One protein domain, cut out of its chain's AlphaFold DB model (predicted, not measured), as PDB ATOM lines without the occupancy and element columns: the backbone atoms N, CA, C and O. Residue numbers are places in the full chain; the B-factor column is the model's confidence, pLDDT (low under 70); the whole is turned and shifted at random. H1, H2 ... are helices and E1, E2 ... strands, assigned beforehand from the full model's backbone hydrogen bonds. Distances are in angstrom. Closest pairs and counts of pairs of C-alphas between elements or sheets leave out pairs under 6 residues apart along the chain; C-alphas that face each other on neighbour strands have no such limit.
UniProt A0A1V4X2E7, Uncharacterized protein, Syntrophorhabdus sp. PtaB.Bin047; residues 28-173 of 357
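AT A GLANCE: This is residues 28 to 173 of the 357 residues of an uncharacterized protein of Syntrophorhabdus sp. PtaB.Bin047 (UniProt A0A1V4X2E7). One very long helix, H1, makes the length of the domain, and its first residues, 28 to 38, stick out free. Beside its later part sits a small body: H2 packs on H1, running back along it, and also covers one face of a three-stranded sheet, while a separate two-stranded ribbon, E4 and E5, runs past the E1 edge of that sheet. The 146 printed residues hold three named helices and five named strands, in the order H1 E1 H2 E2 E3 E4 H3 E5; the class is mixed, and both sheets, E1 - E3 - E2 and E4 - E5, are antiparallel. The whole is only just compact, close to loose, with a radius of gyration of the C-alphas of 17.5 A and spans of 66 by 29 by 25 A.

HOW THE PARTS SIT: H1, residues 28 to 72, touches H2, residues 107 to 115, with its residues 53 to 64 alone; the closest C-alphas are those of Leu 61 and Ala 109, 4.9 A apart. The two run opposite ways at a shallow tilt of 10 degrees. E1, residues 99 to 103, is antiparallel to E3, residues 126 to 131, with N 102 and O 127 2.8 A apart. E2, residues 118 to 123, forms a hairpin with E3, and N 121 and O 128 are 2.9 A apart. E1, H2 and E2 make a split strand-helix-strand unit, two strands running the same way with E3 between them, and its crossover is right-handed. H2 is on this sheet at a height over the sheet of 9.1 A, over E3 and, only just, with 3 C-alphas, over E2; it runs along the strands, at 6 degrees to E3 on the local plane. H1 only grazes the sheet, with residues 50 to 65. E4, residues 140 to 144, is antiparallel to E5, residues 163 to 167, with N 165 and O 142 2.8 A apart. The closest C-alphas of E1 and E4, those of Thr 99 and Phe 141, are 7.4 A apart. H3, residues 155 to 158, touches no helix. In H1 and H2 every O i to N i+4 pair is within hydrogen-bond range; H3 is too short for such a pair.

IN THESE COORDINATES: H1 begins at C-alpha 28, (-47.606, -47.926, 13.381), and ends at C-alpha 72, (8.814, -21.272, 18.115), 62.6 A away. E3 is 16.1 A long, E2 14.8 A and E4 13.7 A. E5 ends at C-alpha 167, (-14.388, -47.513, 12.739).

THE WHOLE: The C-alphas farthest apart, those of Met 28 and Gln 74, are 66.2 A apart. The printed part has no cut. The link from H1 to E1, 26 residues, is long. The mean pLDDT of the printed part is 83.7; 26 residues are under 70, among them residues 28 to 38 and 154 to 159.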
ATOM      1  N   MET A  28     -48.787 -48.021  12.517       64.62
ATOM      2  CA  MET A  28     -47.606 -47.926  13.381       64.62
ATOM      3  C   MET A  28     -46.469 -48.833  12.900       64.62
ATOM      4  O   MET A  28     -45.329 -48.381  12.861       64.62
ATOM      5  N   GLY A  29     -46.752 -50.062  12.458       64.94
ATOM      6  CA  GLY A  29     -45.725 -50.948  11.891       64.94
ATOM      7  C   GLY A  29     -45.050 -50.372  10.637       64.94
ATOM      8  O   GLY A  29     -43.823 -50.415  10.505       64.94
ATOM      9  N   ALA A  30     -45.829 -49.770   9.734       57.66
ATOM     10  CA  ALA A  30     -45.306 -49.111   8.535       57.66
ATOM     11  C   ALA A  30     -44.512 -47.830   8.859       57.66
ATOM     12  O   ALA A  30     -43.471 -47.572   8.260       57.66
ATOM     13  N   VAL A  31     -44.972 -47.042   9.835       62.91
ATOM     14  CA  VAL A  31     -44.276 -45.829  10.290       62.91
ATOM     15  C   VAL A  31     -42.951 -46.184  10.958       62.91
ATOM     16  O   VAL A  31     -41.939 -45.581  10.622       62.91
ATOM     17  N   VAL A  32     -42.921 -47.190  11.835       66.19
ATOM     18  CA  VAL A  32     -41.687 -47.628  12.509       66.19
ATOM     19  C   VAL A  32     -40.658 -48.124  11.495       66.19
ATOM     20  O   VAL A  32     -39.512 -47.695  11.547       66.19
ATOM     21  N   THR A  33     -41.056 -48.948  10.522       62.50
ATOM     22  CA  THR A  33     -40.130 -49.441   9.479       62.50
ATOM     23  C   THR A  33     -39.628 -48.336   8.546       62.50
ATOM     24  O   THR A  33     -38.470 -48.359   8.126       62.50
ATOM     25  N   PHE A  34     -40.461 -47.345   8.225       60.22
ATOM     26  CA  PHE A  34     -40.032 -46.179   7.453       60.22
ATOM     27  C   PHE A  34     -39.092 -45.270   8.256       60.22
ATOM     28  O   PHE A  34     -38.056 -44.853   7.739       60.22
ATOM     29  N   MET A  35     -39.420 -44.996   9.521       61.69
ATOM     30  CA  MET A  35     -38.568 -44.223  10.427       61.69
ATOM     31  C   MET A  35     -37.210 -44.894  10.604       61.69
ATOM     32  O   MET A  35     -36.198 -44.209  10.514       61.69
ATOM     33  N   ASP A  36     -37.181 -46.215  10.764       65.56
ATOM     34  CA  ASP A  36     -35.946 -46.990  10.880       65.56
ATOM     35  C   ASP A  36     -35.070 -46.848   9.623       65.56
ATOM     36  O   ASP A  36     -33.885 -46.539   9.719       65.56
ATOM     37  N   ARG A  37     -35.659 -46.912   8.417       63.75
ATOM     38  CA  ARG A  37     -34.930 -46.647   7.158       63.75
ATOM     39  C   ARG A  37     -34.388 -45.222   7.058       63.75
ATOM     40  O   ARG A  37     -33.271 -45.035   6.582       63.75
ATOM     41  N   VAL A  38     -35.165 -44.219   7.467       68.12
ATOM     42  CA  VAL A  38     -34.736 -42.810   7.427       68.12
ATOM     43  C   VAL A  38     -33.622 -42.549   8.440       68.12
ATOM     44  O   VAL A  38     -32.639 -41.894   8.098       68.12
ATOM     45  N   ILE A  39     -33.743 -43.090   9.656       70.81
ATOM     46  CA  ILE A  39     -32.700 -43.040  10.690       70.81
ATOM     47  C   ILE A  39     -31.436 -43.721  10.173       70.81
ATOM     48  O   ILE A  39     -30.353 -43.154  10.288       70.81
ATOM     49  N   HIS A  40     -31.572 -44.882   9.529       74.06
ATOM     50  CA  HIS A  40     -30.438 -45.597   8.966       74.06
ATOM     51  C   HIS A  40     -29.734 -44.795   7.870       74.06
ATOM     52  O   HIS A  40     -28.517 -44.653   7.920       74.06
ATOM     53  N   PHE A  41     -30.478 -44.247   6.905       73.81
ATOM     54  CA  PHE A  41     -29.906 -43.462   5.808       73.81
ATOM     55  C   PHE A  41     -29.222 -42.186   6.311       73.81
ATOM     56  O   PHE A  41     -28.099 -41.884   5.911       73.81
ATOM     57  N   LYS A  42     -29.880 -41.456   7.221       82.12
ATOM     58  CA  LYS A  42     -29.315 -40.247   7.824       82.12
ATOM     59  C   LYS A  42     -28.063 -40.567   8.640       82.12
ATOM     60  O   LYS A  42     -27.064 -39.878   8.480       82.12
ATOM     61  N   GLY A  43     -28.103 -41.619   9.459       81.69
ATOM     62  CA  GLY A  43     -26.960 -42.054  10.255       81.69
ATOM     63  C   GLY A  43     -25.757 -42.410   9.385       81.69
ATOM     64  O   GLY A  43     -24.664 -41.932   9.655       81.69
ATOM     65  N   THR A  44     -25.955 -43.144   8.282       83.62
ATOM     66  CA  THR A  44     -24.875 -43.466   7.333       83.62
ATOM     67  C   THR A  44     -24.265 -42.201   6.719       83.62
ATOM     68  O   THR A  44     -23.047 -42.049   6.713       83.62
ATOM     69  N   ALA A  45     -25.096 -41.275   6.227       85.06
ATOM     70  CA  ALA A  45     -24.621 -40.036   5.610       85.06
ATOM     71  C   ALA A  45     -23.887 -39.121   6.609       85.06
ATOM     72  O   ALA A  45     -22.834 -38.569   6.287       85.06
ATOM     73  N   ASP A  46     -24.415 -38.990   7.830       88.12
ATOM     74  CA  ASP A  46     -23.788 -38.213   8.900       88.12
ATOM     75  C   ASP A  46     -22.461 -38.850   9.352       88.12
ATOM     76  O   ASP A  46     -21.518 -38.119   9.641       88.12
ATOM     77  N   THR A  47     -22.357 -40.184   9.380       87.44
ATOM     78  CA  THR A  47     -21.106 -40.909   9.669       87.44
ATOM     79  C   THR A  47     -20.038 -40.623   8.612       87.44
ATOM     80  O   THR A  47     -18.941 -40.217   8.980       87.44
ATOM     81  N   ILE A  48     -20.361 -40.726   7.315       86.69
ATOM     82  CA  ILE A  48     -19.407 -40.434   6.223       86.69
ATOM     83  C   ILE A  48     -18.874 -39.003   6.329       86.69
ATOM     84  O   ILE A  48     -17.668 -38.788   6.365       86.69
ATOM     85  N   LYS A  49     -19.769 -38.022   6.487       89.19
ATOM     86  CA  LYS A  49     -19.375 -36.616   6.647       89.19
ATOM     87  C   LYS A  49     -18.499 -36.382   7.883       89.19
ATOM     88  O   LYS A  49     -17.729 -35.426   7.936       89.19
ATOM     89  N   ARG A  50     -18.662 -37.196   8.928       89.56
ATOM     90  CA  ARG A  50     -17.836 -37.112  10.136       89.56
ATOM     91  C   ARG A  50     -16.476 -37.778   9.956       89.56
ATOM     92  O   ARG A  50     -15.545 -37.263  10.556       89.56
ATOM     93  N   PHE A  51     -16.342 -38.831   9.141       90.25
ATOM     94  CA  PHE A  51     -15.020 -39.339   8.751       90.25
ATOM     95  C   PHE A  51     -14.203 -38.221   8.105       90.25
ATOM     96  O   PHE A  51     -13.184 -37.845   8.671       90.25
ATOM     97  N   GLU A  52     -14.729 -37.592   7.049       90.81
ATOM     98  CA  GLU A  52     -14.057 -36.489   6.336       90.81
ATOM     99  C   GLU A  52     -13.592 -35.381   7.294       90.81
ATOM    100  O   GLU A  52     -12.457 -34.924   7.244       90.81
ATOM    101  N   LYS A  53     -14.440 -34.985   8.249       94.25
ATOM    102  CA  LYS A  53     -14.079 -33.958   9.235       94.25
ATOM    103  C   LYS A  53     -13.006 -34.390  10.236       94.25
ATOM    104  O   LYS A  53     -12.249 -33.544  10.706       94.25
ATOM    105  N   ILE A  54     -12.982 -35.665  10.630       94.50
ATOM    106  CA  ILE A  54     -11.924 -36.201  11.497       94.50
ATOM    107  C   ILE A  54     -10.602 -36.233  10.719       94.50
ATOM    108  O   ILE A  54      -9.572 -35.843  11.262       94.50
ATOM    109  N   GLU A  55     -10.640 -36.630   9.448       93.12
ATOM    110  CA  GLU A  55      -9.482 -36.620   8.549       93.12
ATOM    111  C   GLU A  55      -8.933 -35.203   8.345       93.12
ATOM    112  O   GLU A  55      -7.744 -34.971   8.569       93.12
ATOM    113  N   ASP A  56      -9.803 -34.230   8.063       93.94
ATOM    114  CA  ASP A  56      -9.444 -32.809   7.997       93.94
ATOM    115  C   ASP A  56      -8.800 -32.330   9.311       93.94
ATOM    116  O   ASP A  56      -7.827 -31.570   9.307       93.94
ATOM    117  N   ALA A  57      -9.307 -32.780  10.466       95.50
ATOM    118  CA  ALA A  57      -8.729 -32.434  11.761       95.50
ATOM    119  C   ALA A  57      -7.314 -33.013  11.940       95.50
ATOM    120  O   ALA A  57      -6.455 -32.334  12.511       95.50
ATOM    121  N   PHE A  58      -7.041 -34.219  11.426       94.12
ATOM    122  CA  PHE A  58      -5.695 -34.801  11.414       94.12
ATOM    123  C   PHE A  58      -4.740 -33.989  10.536       94.12
ATOM    124  O   PHE A  58      -3.621 -33.695  10.962       94.12
ATOM    125  N   GLU A  59      -5.182 -33.568   9.350       93.75
ATOM    126  CA  GLU A  59      -4.371 -32.735   8.457       93.75
ATOM    127  C   GLU A  59      -4.066 -31.363   9.061       93.75
ATOM    128  O   GLU A  59      -2.919 -30.904   9.038       93.75
ATOM    129  N   VAL A  60      -5.074 -30.705   9.639       95.50
ATOM    130  CA  VAL A  60      -4.896 -29.400  10.287       95.50
ATOM    131  C   VAL A  60      -3.950 -29.518  11.476       95.50
ATOM    132  O   VAL A  60      -3.043 -28.697  11.596       95.50
ATOM    133  N   LEU A  61      -4.095 -30.553  12.309       94.25
ATOM    134  CA  LEU A  61      -3.171 -30.819  13.413       94.25
ATOM    135  C   LEU A  61      -1.726 -30.949  12.918       94.25
ATOM    136  O   LEU A  61      -0.840 -30.285  13.462       94.25
ATOM    137  N   TYR A  62      -1.508 -31.751  11.872       91.88
ATOM    138  CA  TYR A  62      -0.194 -31.956  11.261       91.88
ATOM    139  C   TYR A  62       0.430 -30.619  10.873       91.88
ATOM    140  O   TYR A  62       1.529 -30.277  11.317       91.88
ATOM    141  N   ARG A  63      -0.282 -29.837  10.059       93.19
ATOM    142  CA  ARG A  63       0.239 -28.588   9.493       93.19
ATOM    143  C   ARG A  63       0.492 -27.534  10.567       93.19
ATOM    144  O   ARG A  63       1.533 -26.875  10.552       93.19
ATOM    145  N   GLU A  64      -0.433 -27.394  11.511       94.00
ATOM    146  CA  GLU A  64      -0.355 -26.422  12.600       94.00
ATOM    147  C   GLU A  64       0.792 -26.722  13.564       94.00
ATOM    148  O   GLU A  64       1.548 -25.816  13.923       94.00
ATOM    149  N   ASN A  65       0.971 -27.986  13.949       91.75
ATOM    150  CA  ASN A  65       2.046 -28.363  14.857       91.75
ATOM    151  C   ASN A  65       3.420 -28.255  14.187       91.75
ATOM    152  O   ASN A  65       4.358 -27.782  14.830       91.75
ATOM    153  N   VAL A  66       3.549 -28.621  12.904       90.06
ATOM    154  CA  VAL A  66       4.791 -28.393  12.146       90.06
ATOM    155  C   VAL A  66       5.112 -26.901  12.091       90.06
ATOM    156  O   VAL A  66       6.228 -26.511  12.430       90.06
ATOM    157  N   ARG A  67       4.139 -26.049  11.737       90.69
ATOM    158  CA  ARG A  67       4.336 -24.592  11.722       90.69
ATOM    159  C   ARG A  67       4.786 -24.077  13.089       90.69
ATOM    160  O   ARG A  67       5.760 -23.332  13.172       90.69
ATOM    161  N   TYR A  68       4.118 -24.504  14.159       89.94
ATOM    162  CA  TYR A  68       4.473 -24.097  15.516       89.94
ATOM    163  C   TYR A  68       5.912 -24.494  15.869       89.94
ATOM    164  O   TYR A  68       6.649 -23.676  16.426       89.94
ATOM    165  N   ALA A  69       6.324 -25.715  15.509       87.25
ATOM    166  CA  ALA A  69       7.680 -26.204  15.727       87.25
ATOM    167  C   ALA A  69       8.736 -25.423  14.930       87.25
ATOM    168  O   ALA A  69       9.835 -25.228  15.434       87.25
ATOM    169  N   GLU A  70       8.422 -24.949  13.723       86.25
ATOM    170  CA  GLU A  70       9.331 -24.125  12.914       86.25
ATOM    171  C   GLU A  70       9.481 -22.690  13.435       86.25
ATOM    172  O   GLU A  70      10.564 -22.111  13.353       86.25
ATOM    173  N   GLU A  71       8.397 -22.098  13.933       86.75
ATOM    174  CA  GLU A  71       8.369 -20.695  14.358       86.75
ATOM    175  C   GLU A  71       8.895 -20.497  15.782       86.75
ATOM    176  O   GLU A  71       9.539 -19.488  16.070       86.75
ATOM    177  N   ASN A  72       8.618 -21.451  16.675       85.75
ATOM    178  CA  ASN A  72       8.814 -21.272  18.115       85.75
ATOM    179  C   ASN A  72       9.878 -22.197  18.706       85.75
ATOM    180  O   ASN A  72      10.288 -21.994  19.848       85.75
ATOM    181  N   CYS A  73      10.320 -23.207  17.956       81.62
ATOM    182  CA  CYS A  73      11.211 -24.242  18.454       81.62
ATOM    183  C   CYS A  73      12.385 -24.471  17.499       81.62
ATOM    184  O   CYS A  73      12.351 -24.138  16.321       81.62
ATOM    185  N   GLN A  74      13.448 -25.083  18.016       78.38
ATOM    186  CA  GLN A  74      14.579 -25.559  17.208       78.38
ATOM    187  C   GLN A  74      14.407 -27.050  16.865       78.38
ATOM    188  O   GLN A  74      15.377 -27.784  16.696       78.38
ATOM    189  N   GLY A  75      13.144 -27.485  16.789       79.12
ATOM    190  CA  GLY A  75      12.698 -28.840  16.493       79.12
ATOM    191  C   GLY A  75      11.949 -29.534  17.636       79.12
ATOM    192  O   GLY A  75      11.836 -29.009  18.743       79.12
ATOM    193  N   TRP A  76      11.441 -30.739  17.362       78.88
ATOM    194  CA  TRP A  76      10.596 -31.525  18.283       78.88
ATOM    195  C   TRP A  76      11.251 -31.905  19.615       78.88
ATOM    196  O   TRP A  76      10.556 -32.213  20.575       78.88
ATOM    197  N   THR A  77      12.581 -31.882  19.691       72.00
ATOM    198  CA  THR A  77      13.332 -32.211  20.911       72.00
ATOM    199  C   THR A  77      13.487 -31.025  21.866       72.00
ATOM    200  O   THR A  77      14.015 -31.193  22.963       72.00
ATOM    201  N   ASP A  78      13.077 -29.823  21.454       78.75
ATOM    202  CA  ASP A  78      13.078 -28.640  22.314       78.75
ATOM    203  C   ASP A  78      12.063 -28.790  23.459       78.75
ATOM    204  O   ASP A  78      10.992 -29.367  23.275       78.75
ATOM    205  N   SER A  79      12.365 -28.259  24.647       79.12
ATOM    206  CA  SER A  79      11.501 -28.405  25.827       79.12
ATOM    207  C   SER A  79      10.107 -27.790  25.654       79.12
ATOM    208  O   SER A  79       9.171 -28.215  26.330       79.12
ATOM    209  N   ILE A  80       9.943 -26.825  24.745       81.25
ATOM    210  CA  ILE A  80       8.655 -26.194  24.439       81.25
ATOM    211  C   ILE A  80       7.808 -27.105  23.537       81.25
ATOM    212  O   ILE A  80       6.603 -27.265  23.774       81.25
ATOM    213  N   CYS A  81       8.430 -27.717  22.525       86.12
ATOM    214  CA  CYS A  81       7.754 -28.519  21.502       86.12
ATOM    215  C   CYS A  81       7.734 -30.026  21.774       86.12
ATOM    216  O   CYS A  81       6.968 -30.739  21.128       86.12
ATOM    217  N   SER A  82       8.489 -30.520  22.754       85.50
ATOM    218  CA  SER A  82       8.550 -31.948  23.093       85.50
ATOM    219  C   SER A  82       7.240 -32.526  23.627       85.50
ATOM    220  O   SER A  82       7.062 -33.736  23.685       85.50
ATOM    221  N   SER A  83       6.301 -31.661  23.999       87.19
ATOM    222  CA  SER A  83       4.948 -32.036  24.416       87.19
ATOM    223  C   SER A  83       3.947 -32.146  23.260       87.19
ATOM    224  O   SER A  83       2.800 -32.516  23.490       87.19
ATOM    225  N   LEU A  84       4.356 -31.812  22.031       89.75
ATOM    226  CA  LEU A  84       3.517 -31.835  20.834       89.75
ATOM    227  C   LEU A  84       3.739 -33.121  20.032       89.75
ATOM    228  O   LEU A  84       4.802 -33.740  20.111       89.75
ATOM    229  N   ALA A  85       2.750 -33.486  19.218       87.31
ATOM    230  CA  ALA A  85       2.853 -34.578  18.255       87.31
ATOM    231  C   ALA A  85       2.282 -34.133  16.905       87.31
ATOM    232  O   ALA A  85       1.239 -33.490  16.865       87.31
ATOM    233  N   ILE A  86       2.949 -34.463  15.795       86.94
ATOM    234  CA  ILE A  86       2.464 -34.111  14.446       86.94
ATOM    235  C   ILE A  86       1.081 -34.720  14.179       86.94
ATOM    236  O   ILE A  86       0.243 -34.101  13.536       86.94
ATOM    237  N   LEU A  87       0.826 -35.917  14.699       88.56
ATOM    238  CA  LEU A  87      -0.423 -36.650  14.519       88.56
ATOM    239  C   LEU A  87      -0.974 -37.081  15.873       88.56
ATOM    240  O   LEU A  87      -0.206 -37.146  16.839       88.56
ATOM    241  N   PRO A  88      -2.285 -37.358  15.972       90.31
ATOM    242  CA  PRO A  88      -2.814 -37.915  17.202       90.31
ATOM    243  C   PRO A  88      -2.251 -39.325  17.414       90.31
ATOM    244  O   PRO A  88      -1.831 -39.983  16.466       90.31
ATOM    245  N   SER A  89      -2.253 -39.815  18.644       89.31
ATOM    246  CA  SER A  89      -1.964 -41.225  18.934       89.31
ATOM    247  C   SER A  89      -3.211 -41.895  19.489       89.31
ATOM    248  O   SER A  89      -4.088 -41.214  20.028       89.31
ATOM    249  N   VAL A  90      -3.318 -43.216  19.370       89.75
ATOM    250  CA  VAL A  90      -4.384 -43.923  20.090       89.75
ATOM    251  C   VAL A  90      -3.997 -43.947  21.567       89.75
ATOM    252  O   VAL A  90      -2.825 -44.075  21.922       89.75
ATOM    253  N   ASP A  91      -4.961 -43.721  22.455       89.00
ATOM    254  CA  ASP A  91      -4.682 -43.745  23.884       89.00
ATOM    255  C   ASP A  91      -4.489 -45.186  24.372       89.00
ATOM    256  O   ASP A  91      -5.457 -45.901  24.623       89.00
ATOM    257  N   ASP A  92      -3.235 -45.585  24.585       81.19
ATOM    258  CA  ASP A  92      -2.865 -46.903  25.123       81.19
ATOM    259  C   ASP A  92      -3.523 -47.221  26.479       81.19
ATOM    260  O   ASP A  92      -3.661 -48.388  26.864       81.19
ATOM    261  N   THR A  93      -3.925 -46.194  27.240       84.19
ATOM    262  CA  THR A  93      -4.631 -46.385  28.516       84.19
ATOM    263  C   THR A  93      -6.106 -46.728  28.321       84.19
ATOM    264  O   THR A  93      -6.706 -47.378  29.183       84.19
ATOM    265  N   ASP A  94      -6.678 -46.366  27.174       86.38
ATOM    266  CA  ASP A  94      -8.029 -46.712  26.768       86.38
ATOM    267  C   ASP A  94      -8.030 -47.976  25.898       86.38
ATOM    268  O   ASP A  94      -8.019 -47.943  24.667       86.38
ATOM    269  N   LYS A  95      -8.156 -49.132  26.556       82.62
ATOM    270  CA  LYS A  95      -8.252 -50.437  25.878       82.62
ATOM    271  C   LYS A  95      -9.450 -50.569  24.931       82.62
ATOM    272  O   LYS A  95      -9.522 -51.561  24.209       82.62
ATOM    273  N   SER A  96     -10.411 -49.642  24.966       84.50
ATOM    274  CA  SER A  96     -11.542 -49.642  24.038       84.50
ATOM    275  C   SER A  96     -11.207 -49.029  22.675       84.50
ATOM    276  O   SER A  96     -11.991 -49.196  21.743       84.50
ATOM    277  N   GLY A  97     -10.061 -48.345  22.554       87.00
ATOM    278  CA  GLY A  97      -9.633 -47.664  21.332       87.00
ATOM    279  C   GLY A  97     -10.522 -46.478  20.958       87.00
ATOM    280  O   GLY A  97     -10.524 -46.072  19.806       87.00
ATOM    281  N   ARG A  98     -11.325 -45.938  21.881       92.06
ATOM    282  CA  ARG A  98     -12.272 -44.839  21.598       92.06
ATOM    283  C   ARG A  98     -11.652 -43.460  21.744       92.06
ATOM    284  O   ARG A  98     -12.249 -42.461  21.340       92.06
ATOM    285  N   THR A  99     -10.477 -43.407  22.356       93.31
ATOM    286  CA  THR A  99      -9.819 -42.163  22.724       93.31
ATOM    287  C   THR A  99      -8.567 -41.951  21.887       93.31
ATOM    288  O   THR A  99      -7.696 -42.817  21.812       93.31
ATOM    289  N   LEU A 100      -8.468 -40.763  21.293       93.25
ATOM    290  CA  LEU A 100      -7.244 -40.250  20.689       93.25
ATOM    291  C   LEU A 100      -6.565 -39.267  21.642       93.25
ATOM    292  O   LEU A 100      -7.228 -38.450  22.286       93.25
ATOM    293  N   ILE A 101      -5.240 -39.297  21.689       92.94
ATOM    294  CA  ILE A 101      -4.427 -38.257  22.309       92.94
ATOM    295  C   ILE A 101      -4.067 -37.230  21.238       92.94
ATOM    296  O   ILE A 101      -3.404 -37.545  20.255       92.94
ATOM    297  N   VAL A 102      -4.504 -35.989  21.441       93.81
ATOM    298  CA  VAL A 102      -4.220 -34.847  20.569       93.81
ATOM    299  C   VAL A 102      -3.271 -33.905  21.304       93.81
ATOM    300  O   VAL A 102      -3.666 -33.221  22.249       93.81
ATOM    301  N   SER A 103      -2.016 -33.867  20.863       92.62
ATOM    302  CA  SER A 103      -0.960 -33.059  21.477       92.62
ATOM    303  C   SER A 103      -0.696 -31.783  20.670       92.62
ATOM    304  O   SER A 103       0.099 -31.790  19.731       92.62
ATOM    305  N   THR A 104      -1.372 -30.681  21.005       92.44
ATOM    306  CA  THR A 104      -1.298 -29.398  20.289       92.44
ATOM    307  C   THR A 104      -1.419 -28.162  21.187       92.44
ATOM    308  O   THR A 104      -2.085 -28.155  22.225       92.44
ATOM    309  N   ARG A 105      -0.801 -27.066  20.734       92.50
ATOM    310  CA  ARG A 105      -1.004 -25.701  21.251       92.50
ATOM    311  C   ARG A 105      -1.857 -24.830  20.323       92.50
ATOM    312  O   ARG A 105      -2.104 -23.678  20.655       92.50
ATOM    313  N   SER A 106      -2.286 -25.353  19.172       92.75
ATOM    314  CA  SER A 106      -3.064 -24.596  18.190       92.75
ATOM    315  C   SER A 106      -4.554 -24.646  18.514       92.75
ATOM    316  O   SER A 106      -5.180 -25.707  18.457       92.75
ATOM    317  N   ASP A 107      -5.145 -23.478  18.778       92.31
ATOM    318  CA  ASP A 107      -6.600 -23.332  18.899       92.31
ATOM    319  C   ASP A 107      -7.320 -23.749  17.608       92.31
ATOM    320  O   ASP A 107      -8.430 -24.281  17.662       92.31
ATOM    321  N   GLY A 108      -6.666 -23.567  16.452       92.94
ATOM    322  CA  GLY A 108      -7.158 -24.019  15.153       92.94
ATOM    323  C   GLY A 108      -7.323 -25.536  15.114       92.94
ATOM    324  O   GLY A 108      -8.420 -26.018  14.839       92.94
ATOM    325  N   ALA A 109      -6.286 -26.286  15.495       93.50
ATOM    326  CA  ALA A 109      -6.364 -27.745  15.582       93.50
ATOM    327  C   ALA A 109      -7.421 -28.207  16.603       93.50
ATOM    328  O   ALA A 109      -8.206 -29.107  16.332       93.50
ATOM    329  N   VAL A 110      -7.516 -27.556  17.765       95.06
ATOM    330  CA  VAL A 110      -8.556 -27.872  18.763       95.06
ATOM    331  C   VAL A 110      -9.966 -27.627  18.205       95.06
ATOM    332  O   VAL A 110     -10.891 -28.394  18.486       95.06
ATOM    333  N   SER A 111     -10.156 -26.561  17.423       95.19
ATOM    334  CA  SER A 111     -11.459 -26.216  16.847       95.19
ATOM    335  C   SER A 111     -11.939 -27.229  15.805       95.19
ATOM    336  O   SER A 111     -13.101 -27.630  15.867       95.19
ATOM    337  N   THR A 112     -11.058 -27.736  14.939       96.00
ATOM    338  CA  THR A 112     -11.429 -28.707  13.897       96.00
ATOM    339  C   THR A 112     -11.877 -30.042  14.487       96.00
ATOM    340  O   THR A 112     -12.886 -30.592  14.053       96.00
ATOM    341  N   PHE A 113     -11.239 -30.514  15.564       95.62
ATOM    342  CA  PHE A 113     -11.721 -31.692  16.299       95.62
ATOM    343  C   PHE A 113     -13.124 -31.486  16.892       95.62
ATOM    344  O   PHE A 113     -13.963 -32.387  16.844       95.62
ATOM    345  N   ARG A 114     -13.430 -30.296  17.424       94.94
ATOM    346  CA  ARG A 114     -14.786 -29.994  17.918       94.94
ATOM    347  C   ARG A 114     -15.801 -29.955  16.775       94.94
ATOM    348  O   ARG A 114     -16.908 -30.471  16.919       94.94
ATOM    349  N   GLU A 115     -15.429 -29.396  15.628       93.50
ATOM    350  CA  GLU A 115     -16.265 -29.374  14.421       93.50
ATOM    351  C   GLU A 115     -16.500 -30.767  13.821       93.50
ATOM    352  O   GLU A 115     -17.547 -30.993  13.198       93.50
ATOM    353  N   ALA A 116     -15.569 -31.697  14.051       91.94
ATOM    354  CA  ALA A 116     -15.678 -33.125  13.761       91.94
ATOM    355  C   ALA A 116     -16.564 -33.893  14.762       91.94
ATOM    356  O   ALA A 116     -16.701 -35.111  14.671       91.94
ATOM    357  N   ASN A 117     -17.226 -33.183  15.683       93.88
ATOM    358  CA  ASN A 117     -18.073 -33.747  16.732       93.88
ATOM    359  C   ASN A 117     -17.296 -34.640  17.716       93.88
ATOM    360  O   ASN A 117     -17.818 -35.639  18.221       93.88
ATOM    361  N   CYS A 118     -16.045 -34.260  17.992       95.19
ATOM    362  CA  CYS A 118     -15.244 -34.842  19.054       95.19
ATOM    363  C   CYS A 118     -15.353 -34.008  20.333       95.19
ATOM    364  O   CYS A 118     -15.202 -32.784  20.335       95.19
ATOM    365  N   THR A 119     -15.584 -34.693  21.447       95.75
ATOM    366  CA  THR A 119     -15.474 -34.112  22.781       95.75
ATOM    367  C   THR A 119     -14.014 -34.156  23.200       95.75
ATOM    368  O   THR A 119     -13.404 -35.222  23.212       95.75
ATOM    369  N   LEU A 120     -13.461 -32.992  23.540       95.75
ATOM    370  CA  LEU A 120     -12.090 -32.855  24.021       95.75
ATOM    371  C   LEU A 120     -12.094 -32.655  25.536       95.75
ATOM    372  O   LEU A 120     -12.754 -31.747  26.040       95.75
ATOM    373  N   SER A 121     -11.333 -33.480  26.246       94.50
ATOM    374  CA  SER A 121     -11.060 -33.340  27.679       94.50
ATOM    375  C   SER A 121      -9.562 -33.138  27.923       94.50
ATOM    376  O   SER A 121      -8.743 -33.542  27.101       94.50
ATOM    377  N   GLY A 122      -9.193 -32.496  29.032       91.44
ATOM    378  CA  GLY A 122      -7.808 -32.098  29.310       91.44
ATOM    379  C   GLY A 122      -7.527 -30.633  28.973       91.44
ATOM    380  O   GLY A 122      -8.449 -29.837  28.788       91.44
ATOM    381  N   GLU A 123      -6.246 -30.278  28.929       91.12
ATOM    382  CA  GLU A 123      -5.778 -28.907  28.732       91.12
ATOM    383  C   GLU A 123      -4.545 -28.866  27.833       91.12
ATOM    384  O   GLU A 123      -3.825 -29.853  27.692       91.12
ATOM    385  N   SER A 124      -4.289 -27.708  27.221       89.25
ATOM    386  CA  SER A 124      -3.125 -27.540  26.352       89.25
ATOM    387  C   SER A 124      -1.832 -27.872  27.113       89.25
ATOM    388  O   SER A 124      -1.626 -27.353  28.212       89.25
ATOM    389  N   PRO A 125      -0.928 -28.686  26.539       91.06
ATOM    390  CA  PRO A 125      -0.904 -29.126  25.146       91.06
ATOM    391  C   PRO A 125      -1.579 -30.476  24.865       91.06
ATOM    392  O   PRO A 125      -1.573 -30.888  23.716       91.06
ATOM    393  N   THR A 126      -2.145 -31.177  25.848       92.75
ATOM    394  CA  THR A 126      -2.593 -32.569  25.681       92.75
ATOM    395  C   THR A 126      -4.088 -32.721  25.930       92.75
ATOM    396  O   THR A 126      -4.572 -32.601  27.056       92.75
ATOM    397  N   PHE A 127      -4.811 -33.088  24.877       94.62
ATOM    398  CA  PHE A 127      -6.243 -33.348  24.918       94.62
ATOM    399  C   PHE A 127      -6.538 -34.825  24.659       94.62
ATOM    400  O   PHE A 127      -5.882 -35.476  23.851       94.62
ATOM    401  N   ARG A 128      -7.567 -35.342  25.323       95.12
ATOM    402  CA  ARG A 128      -8.188 -36.639  25.045       95.12
ATOM    403  C   ARG A 128      -9.450 -36.396  24.233       95.12
ATOM    404  O   ARG A 128     -10.358 -35.715  24.719       95.12
ATOM    405  N   ALA A 129      -9.487 -36.922  23.015       95.50
ATOM    406  CA  ALA A 129     -10.583 -36.755  22.075       95.50
ATOM    407  C   ALA A 129     -11.411 -38.035  21.959       95.50
ATOM    408  O   ALA A 129     -10.869 -39.098  21.664       95.50
ATOM    409  N   THR A 130     -12.725 -37.910  22.131       95.00
ATOM    410  CA  THR A 130     -13.698 -38.979  21.861       95.00
ATOM    411  C   THR A 130     -14.709 -38.467  20.847       95.00
ATOM    412  O   THR A 130     -15.357 -37.446  21.081       95.00
ATOM    413  N   CYS A 131     -14.834 -39.150  19.713       93.44
ATOM    414  CA  CYS A 131     -15.668 -38.718  18.594       93.44
ATOM    415  C   CYS A 131     -16.903 -39.610  18.463       93.44
ATOM    416  O   CYS A 131     -16.810 -40.822  18.631       93.44
ATOM    417  N   ILE A 132     -18.046 -39.011  18.131       91.81
ATOM    418  CA  ILE A 132     -19.330 -39.720  18.028       91.81
ATOM    419  C   ILE A 132     -19.751 -39.826  16.555       91.81
ATOM    420  O   ILE A 132     -19.699 -38.833  15.822       91.81
ATOM    421  N   ASP A 133     -20.229 -40.995  16.130       88.38
ATOM    422  CA  ASP A 133     -20.729 -41.290  14.783       88.38
ATOM    423  C   ASP A 133     -22.150 -40.750  14.518       88.38
ATOM    424  O   ASP A 133     -22.835 -40.229  15.409       88.38
ATOM    425  N   GLY A 134     -22.617 -40.843  13.270       85.06
ATOM    426  CA  GLY A 134     -23.948 -40.379  12.861       85.06
ATOM    427  C   GLY A 134     -25.119 -41.068  13.580       85.06
ATOM    428  O   GLY A 134     -26.230 -40.539  13.573       85.06
ATOM    429  N   TYR A 135     -24.873 -42.204  14.239       84.25
ATOM    430  CA  TYR A 135     -25.846 -42.967  15.020       84.25
ATOM    431  C   TYR A 135     -25.821 -42.637  16.518       84.25
ATOM    432  O   TYR A 135     -26.704 -43.081  17.249       84.25
ATOM    433  N   GLY A 136     -24.849 -41.847  16.980       84.75
ATOM    434  CA  GLY A 136     -24.682 -41.510  18.392       84.75
ATOM    435  C   GLY A 136     -23.777 -42.474  19.166       84.75
ATOM    436  O   GLY A 136     -23.753 -42.399  20.392       84.75
ATOM    437  N   SER A 137     -23.057 -43.369  18.482       88.94
ATOM    438  CA  SER A 137     -22.088 -44.298  19.084       88.94
ATOM    439  C   SER A 137     -20.664 -43.750  18.985       88.94
ATOM    440  O   SER A 137     -20.362 -42.964  18.091       88.94
ATOM    441  N   ASP A 138     -19.772 -44.170  19.881       91.19
ATOM    442  CA  ASP A 138     -18.363 -43.765  19.823       91.19
ATOM    443  C   ASP A 138     -17.657 -44.394  18.614       91.19
ATOM    444  O   ASP A 138     -17.826 -45.586  18.336       91.19
ATOM    445  N   TYR A 139     -16.819 -43.614  17.929       92.00
ATOM    446  CA  TYR A 139     -15.824 -44.166  17.014       92.00
ATOM    447  C   TYR A 139     -14.756 -44.939  17.789       92.00
ATOM    448  O   TYR A 139     -14.431 -44.623  18.933       92.00
ATOM    449  N   THR A 140     -14.179 -45.934  17.127       92.81
ATOM    450  CA  THR A 140     -12.961 -46.612  17.574       92.81
ATOM    451  C   THR A 140     -11.839 -46.360  16.579       92.81
ATOM    452  O   THR A 140     -12.079 -46.189  15.382       92.81
ATOM    453  N   PHE A 141     -10.617 -46.324  17.084       92.44
ATOM    454  CA  PHE A 141      -9.416 -45.966  16.359       92.44
ATOM    455  C   PHE A 141      -8.380 -47.066  16.535       92.44
ATOM    456  O   PHE A 141      -8.158 -47.570  17.637       92.44
ATOM    457  N   ALA A 142      -7.728 -47.420  15.438       90.75
ATOM    458  CA  ALA A 142      -6.551 -48.269  15.441       90.75
ATOM    459  C   ALA A 142      -5.492 -47.587  14.588       90.75
ATOM    460  O   ALA A 142      -5.732 -47.332  13.405       90.75
ATOM    461  N   ALA A 143      -4.344 -47.269  15.174       88.06
ATOM    462  CA  ALA A 143      -3.265 -46.633  14.444       88.06
ATOM    463  C   ALA A 143      -2.136 -47.619  14.131       88.06
ATOM    464  O   ALA A 143      -1.929 -48.636  14.794       88.06
ATOM    465  N   ALA A 144      -1.433 -47.318  13.047       84.75
ATOM    466  CA  ALA A 144      -0.264 -48.038  12.586       84.75
ATOM    467  C   ALA A 144       0.883 -47.046  12.395       84.75
ATOM    468  O   ALA A 144       0.680 -45.935  11.901       84.75
ATOM    469  N   ASN A 145       2.099 -47.475  12.746       79.12
ATOM    470  CA  ASN A 145       3.310 -46.649  12.688       79.12
ATOM    471  C   ASN A 145       3.195 -45.376  13.549       79.12
ATOM    472  O   ASN A 145       3.562 -44.285  13.108       79.12
ATOM    473  N   GLU A 146       2.654 -45.519  14.765       74.06
ATOM    474  CA  GLU A 146       2.417 -44.411  15.695       74.06
ATOM    475  C   GLU A 146       3.683 -43.621  16.037       74.06
ATOM    476  O   GLU A 146       4.791 -44.159  16.108       74.06
ATOM    477  N   HIS A 147       3.485 -42.325  16.290       68.19
ATOM    478  CA  HIS A 147       4.505 -41.433  16.817       68.19
ATOM    479  C   HIS A 147       4.121 -40.938  18.191       68.19
ATOM    480  O   HIS A 147       2.987 -40.530  18.428       68.19
ATOM    481  N   THR A 148       5.109 -40.899  19.071       68.88
ATOM    482  CA  THR A 148       4.956 -40.347  20.407       68.88
ATOM    483  C   THR A 148       5.457 -38.908  20.453       68.88
ATOM    484  O   THR A 148       6.388 -38.523  19.735       68.88
ATOM    485  N   ALA A 149       4.833 -38.103  21.312       73.94
ATOM    486  CA  ALA A 149       5.260 -36.733  21.556       73.94
ATOM    487  C   ALA A 149       6.743 -36.675  21.964       73.94
ATOM    488  O   ALA A 149       7.246 -37.550  22.674       73.94
ATOM    489  N   GLY A 150       7.448 -35.651  21.484       67.19
ATOM    490  CA  GLY A 150       8.860 -35.421  21.805       67.19
ATOM    491  C   GLY A 150       9.847 -36.330  21.078       67.19
ATOM    492  O   GLY A 150      11.055 -36.219  21.296       67.19
ATOM    493  N   THR A 151       9.365 -37.196  20.185       69.06
ATOM    494  CA  THR A 151      10.229 -37.918  19.255       69.06
ATOM    495  C   THR A 151      10.444 -37.117  17.978       69.06
ATOM    496  O   THR A 151       9.583 -36.361  17.531       69.06
ATOM    497  N   LEU A 152      11.624 -37.282  17.381       69.12
ATOM    498  CA  LEU A 152      11.869 -36.833  16.016       69.12
ATOM    499  C   LEU A 152      10.874 -37.549  15.098       69.12
ATOM    500  O   LEU A 152      10.772 -38.780  15.133       69.12
ATOM    501  N   TYR A 153      10.155 -36.801  14.266       70.50
ATOM    502  CA  TYR A 153       9.253 -37.396  13.293       70.50
ATOM    503  C   TYR A 153      10.072 -37.992  12.148       70.50
ATOM    504  O   TYR A 153      10.439 -37.320  11.181       70.50
ATOM    505  N   LEU A 154      10.405 -39.275  12.303       59.88
ATOM    506  CA  LEU A 154      11.236 -40.021  11.365       59.88
ATOM    507  C   LEU A 154      10.425 -40.833  10.336       59.88
ATOM    508  O   LEU A 154      11.026 -41.324   9.383       59.88
ATOM    509  N   ASN A 155       9.095 -40.987  10.453       54.81
ATOM    510  CA  ASN A 155       8.368 -41.888   9.535       54.81
ATOM    511  C   ASN A 155       8.138 -41.324   8.138       54.81
ATOM    512  O   ASN A 155       8.156 -42.112   7.190       54.81
ATOM    513  N   GLY A 156       8.115 -39.999   7.971       51.28
ATOM    514  CA  GLY A 156       8.260 -39.407   6.638       51.28
ATOM    515  C   GLY A 156       9.536 -39.894   5.924       51.28
ATOM    516  O   GLY A 156       9.576 -39.980   4.699       51.28
ATOM    517  N   TYR A 157      10.563 -40.302   6.685       55.66
ATOM    518  CA  TYR A 157      11.854 -40.789   6.186       55.66
ATOM    519  C   TYR A 157      11.973 -42.316   6.092       55.66
ATOM    520  O   TYR A 157      12.600 -42.806   5.152       55.66
ATOM    521  N   ASN A 158      11.331 -43.079   6.988       55.59
ATOM    522  CA  ASN A 158      11.235 -44.547   6.882       55.59
ATOM    523  C   ASN A 158      10.338 -45.013   5.715       55.59
ATOM    524  O   ASN A 158      10.281 -46.208   5.427       55.59
ATOM    525  N   ARG A 159       9.681 -44.073   5.013       58.72
ATOM    526  CA  ARG A 159       8.745 -44.295   3.892       58.72
ATOM    527  C   ARG A 159       7.486 -45.079   4.265       58.72
ATOM    528  O   ARG A 159       6.760 -45.520   3.376       58.72
ATOM    529  N   THR A 160       7.228 -45.266   5.552       72.44
ATOM    530  CA  THR A 160       6.025 -45.920   6.063       72.44
ATOM    531  C   THR A 160       5.116 -44.851   6.647       72.44
ATOM    532  O   THR A 160       5.411 -44.374   7.743       72.44
ATOM    533  N   PRO A 161       4.042 -44.453   5.947       79.69
ATOM    534  CA  PRO A 161       3.160 -43.416   6.452       79.69
ATOM    535  C   PRO A 161       2.483 -43.879   7.742       79.69
ATOM    536  O   PRO A 161       2.157 -45.060   7.914       79.69
ATOM    537  N   TYR A 162       2.250 -42.929   8.639       85.44
ATOM    538  CA  TYR A 162       1.298 -43.114   9.724       85.44
ATOM    539  C   TYR A 162      -0.107 -43.266   9.139       85.44
ATOM    540  O   TYR A 162      -0.475 -42.528   8.214       85.44
ATOM    541  N   GLY A 163      -0.879 -44.201   9.687       86.38
ATOM    542  CA  GLY A 163      -2.263 -44.415   9.295       86.38
ATOM    543  C   GLY A 163      -3.163 -44.668  10.493       86.38
ATOM    544  O   GLY A 163      -2.741 -45.295  11.464       86.38
ATOM    545  N   VAL A 164      -4.404 -44.199  10.399       89.56
ATOM    546  CA  VAL A 164      -5.449 -44.423  11.407       89.56
ATOM    547  C   VAL A 164      -6.638 -45.037  10.722       89.56
ATOM    548  O   VAL A 164      -7.211 -44.447   9.812       89.56
ATOM    549  N   THR A 165      -7.026 -46.212  11.192       91.31
ATOM    550  CA  THR A 165      -8.319 -46.790  10.856       91.31
ATOM    551  C   THR A 165      -9.351 -46.263  11.839       91.31
ATOM    552  O   THR A 165      -9.221 -46.472  13.044       91.31
ATOM    553  N   ILE A 166     -10.372 -45.588  11.322       91.94
ATOM    554  CA  ILE A 166     -11.504 -45.062  12.079       91.94
ATOM    555  C   ILE A 166     -12.681 -45.993  11.815       91.94
ATOM    556  O   ILE A 166     -13.060 -46.195  10.667       91.94
ATOM    557  N   THR A 167     -13.270 -46.569  12.859       91.44
ATOM    558  CA  THR A 167     -14.388 -47.513  12.739       91.44
ATOM    559  C   THR A 167     -15.598 -47.000  13.508       91.44
ATOM    560  O   THR A 167     -15.501 -46.713  14.702       91.44
ATOM    561  N   ALA A 168     -16.741 -46.879  12.829       89.44
ATOM    562  CA  ALA A 168     -18.011 -46.487  13.437       89.44
ATOM    563  C   ALA A 168     -18.499 -47.559  14.425       89.44
ATOM    564  O   ALA A 168     -18.431 -48.753  14.135       89.44
ATOM    565  N   GLY A 169     -18.998 -47.132  15.588       71.75
ATOM    566  CA  GLY A 169     -19.413 -48.033  16.669       71.75
ATOM    567  C   GLY A 169     -20.816 -48.635  16.517       71.75
ATOM    568  O   GLY A 169     -21.182 -49.511  17.301       71.75
ATOM    569  N   GLY A 170     -21.619 -48.156  15.560       66.69
ATOM    570  CA  GLY A 170     -23.012 -48.575  15.358       66.69
ATOM    571  C   GLY A 170     -23.233 -49.951  14.693       66.69
ATOM    572  O   GLY A 170     -22.310 -50.703  14.395       66.69
ATOM    573  N   ASN A 171     -24.508 -50.270  14.412       54.28
ATOM    574  CA  ASN A 171     -24.965 -51.563  13.857       54.28
ATOM    575  C   ASN A 171     -24.455 -51.890  12.439       54.28
ATOM    576  O   ASN A 171     -24.587 -53.030  11.990       54.28
ATOM    577  N   THR A 172     -23.911 -50.911  11.719       61.59
ATOM    578  CA  THR A 172     -23.247 -51.122  10.430       61.59
ATOM    579  C   THR A 172     -21.770 -50.813  10.597       61.59
ATOM    580  O   THR A 172     -21.393 -49.679  10.875       61.59
ATOM    581  N   SER A 173     -20.926 -51.835  10.450       69.75
ATOM    582  CA  SER A 173     -19.479 -51.662  10.510       69.75
ATOM    583  C   SER A 173     -19.023 -50.879   9.279       69.75
ATOM    584  O   SER A 173     -18.885 -51.442   8.191       69.75
TER     585      SER A 173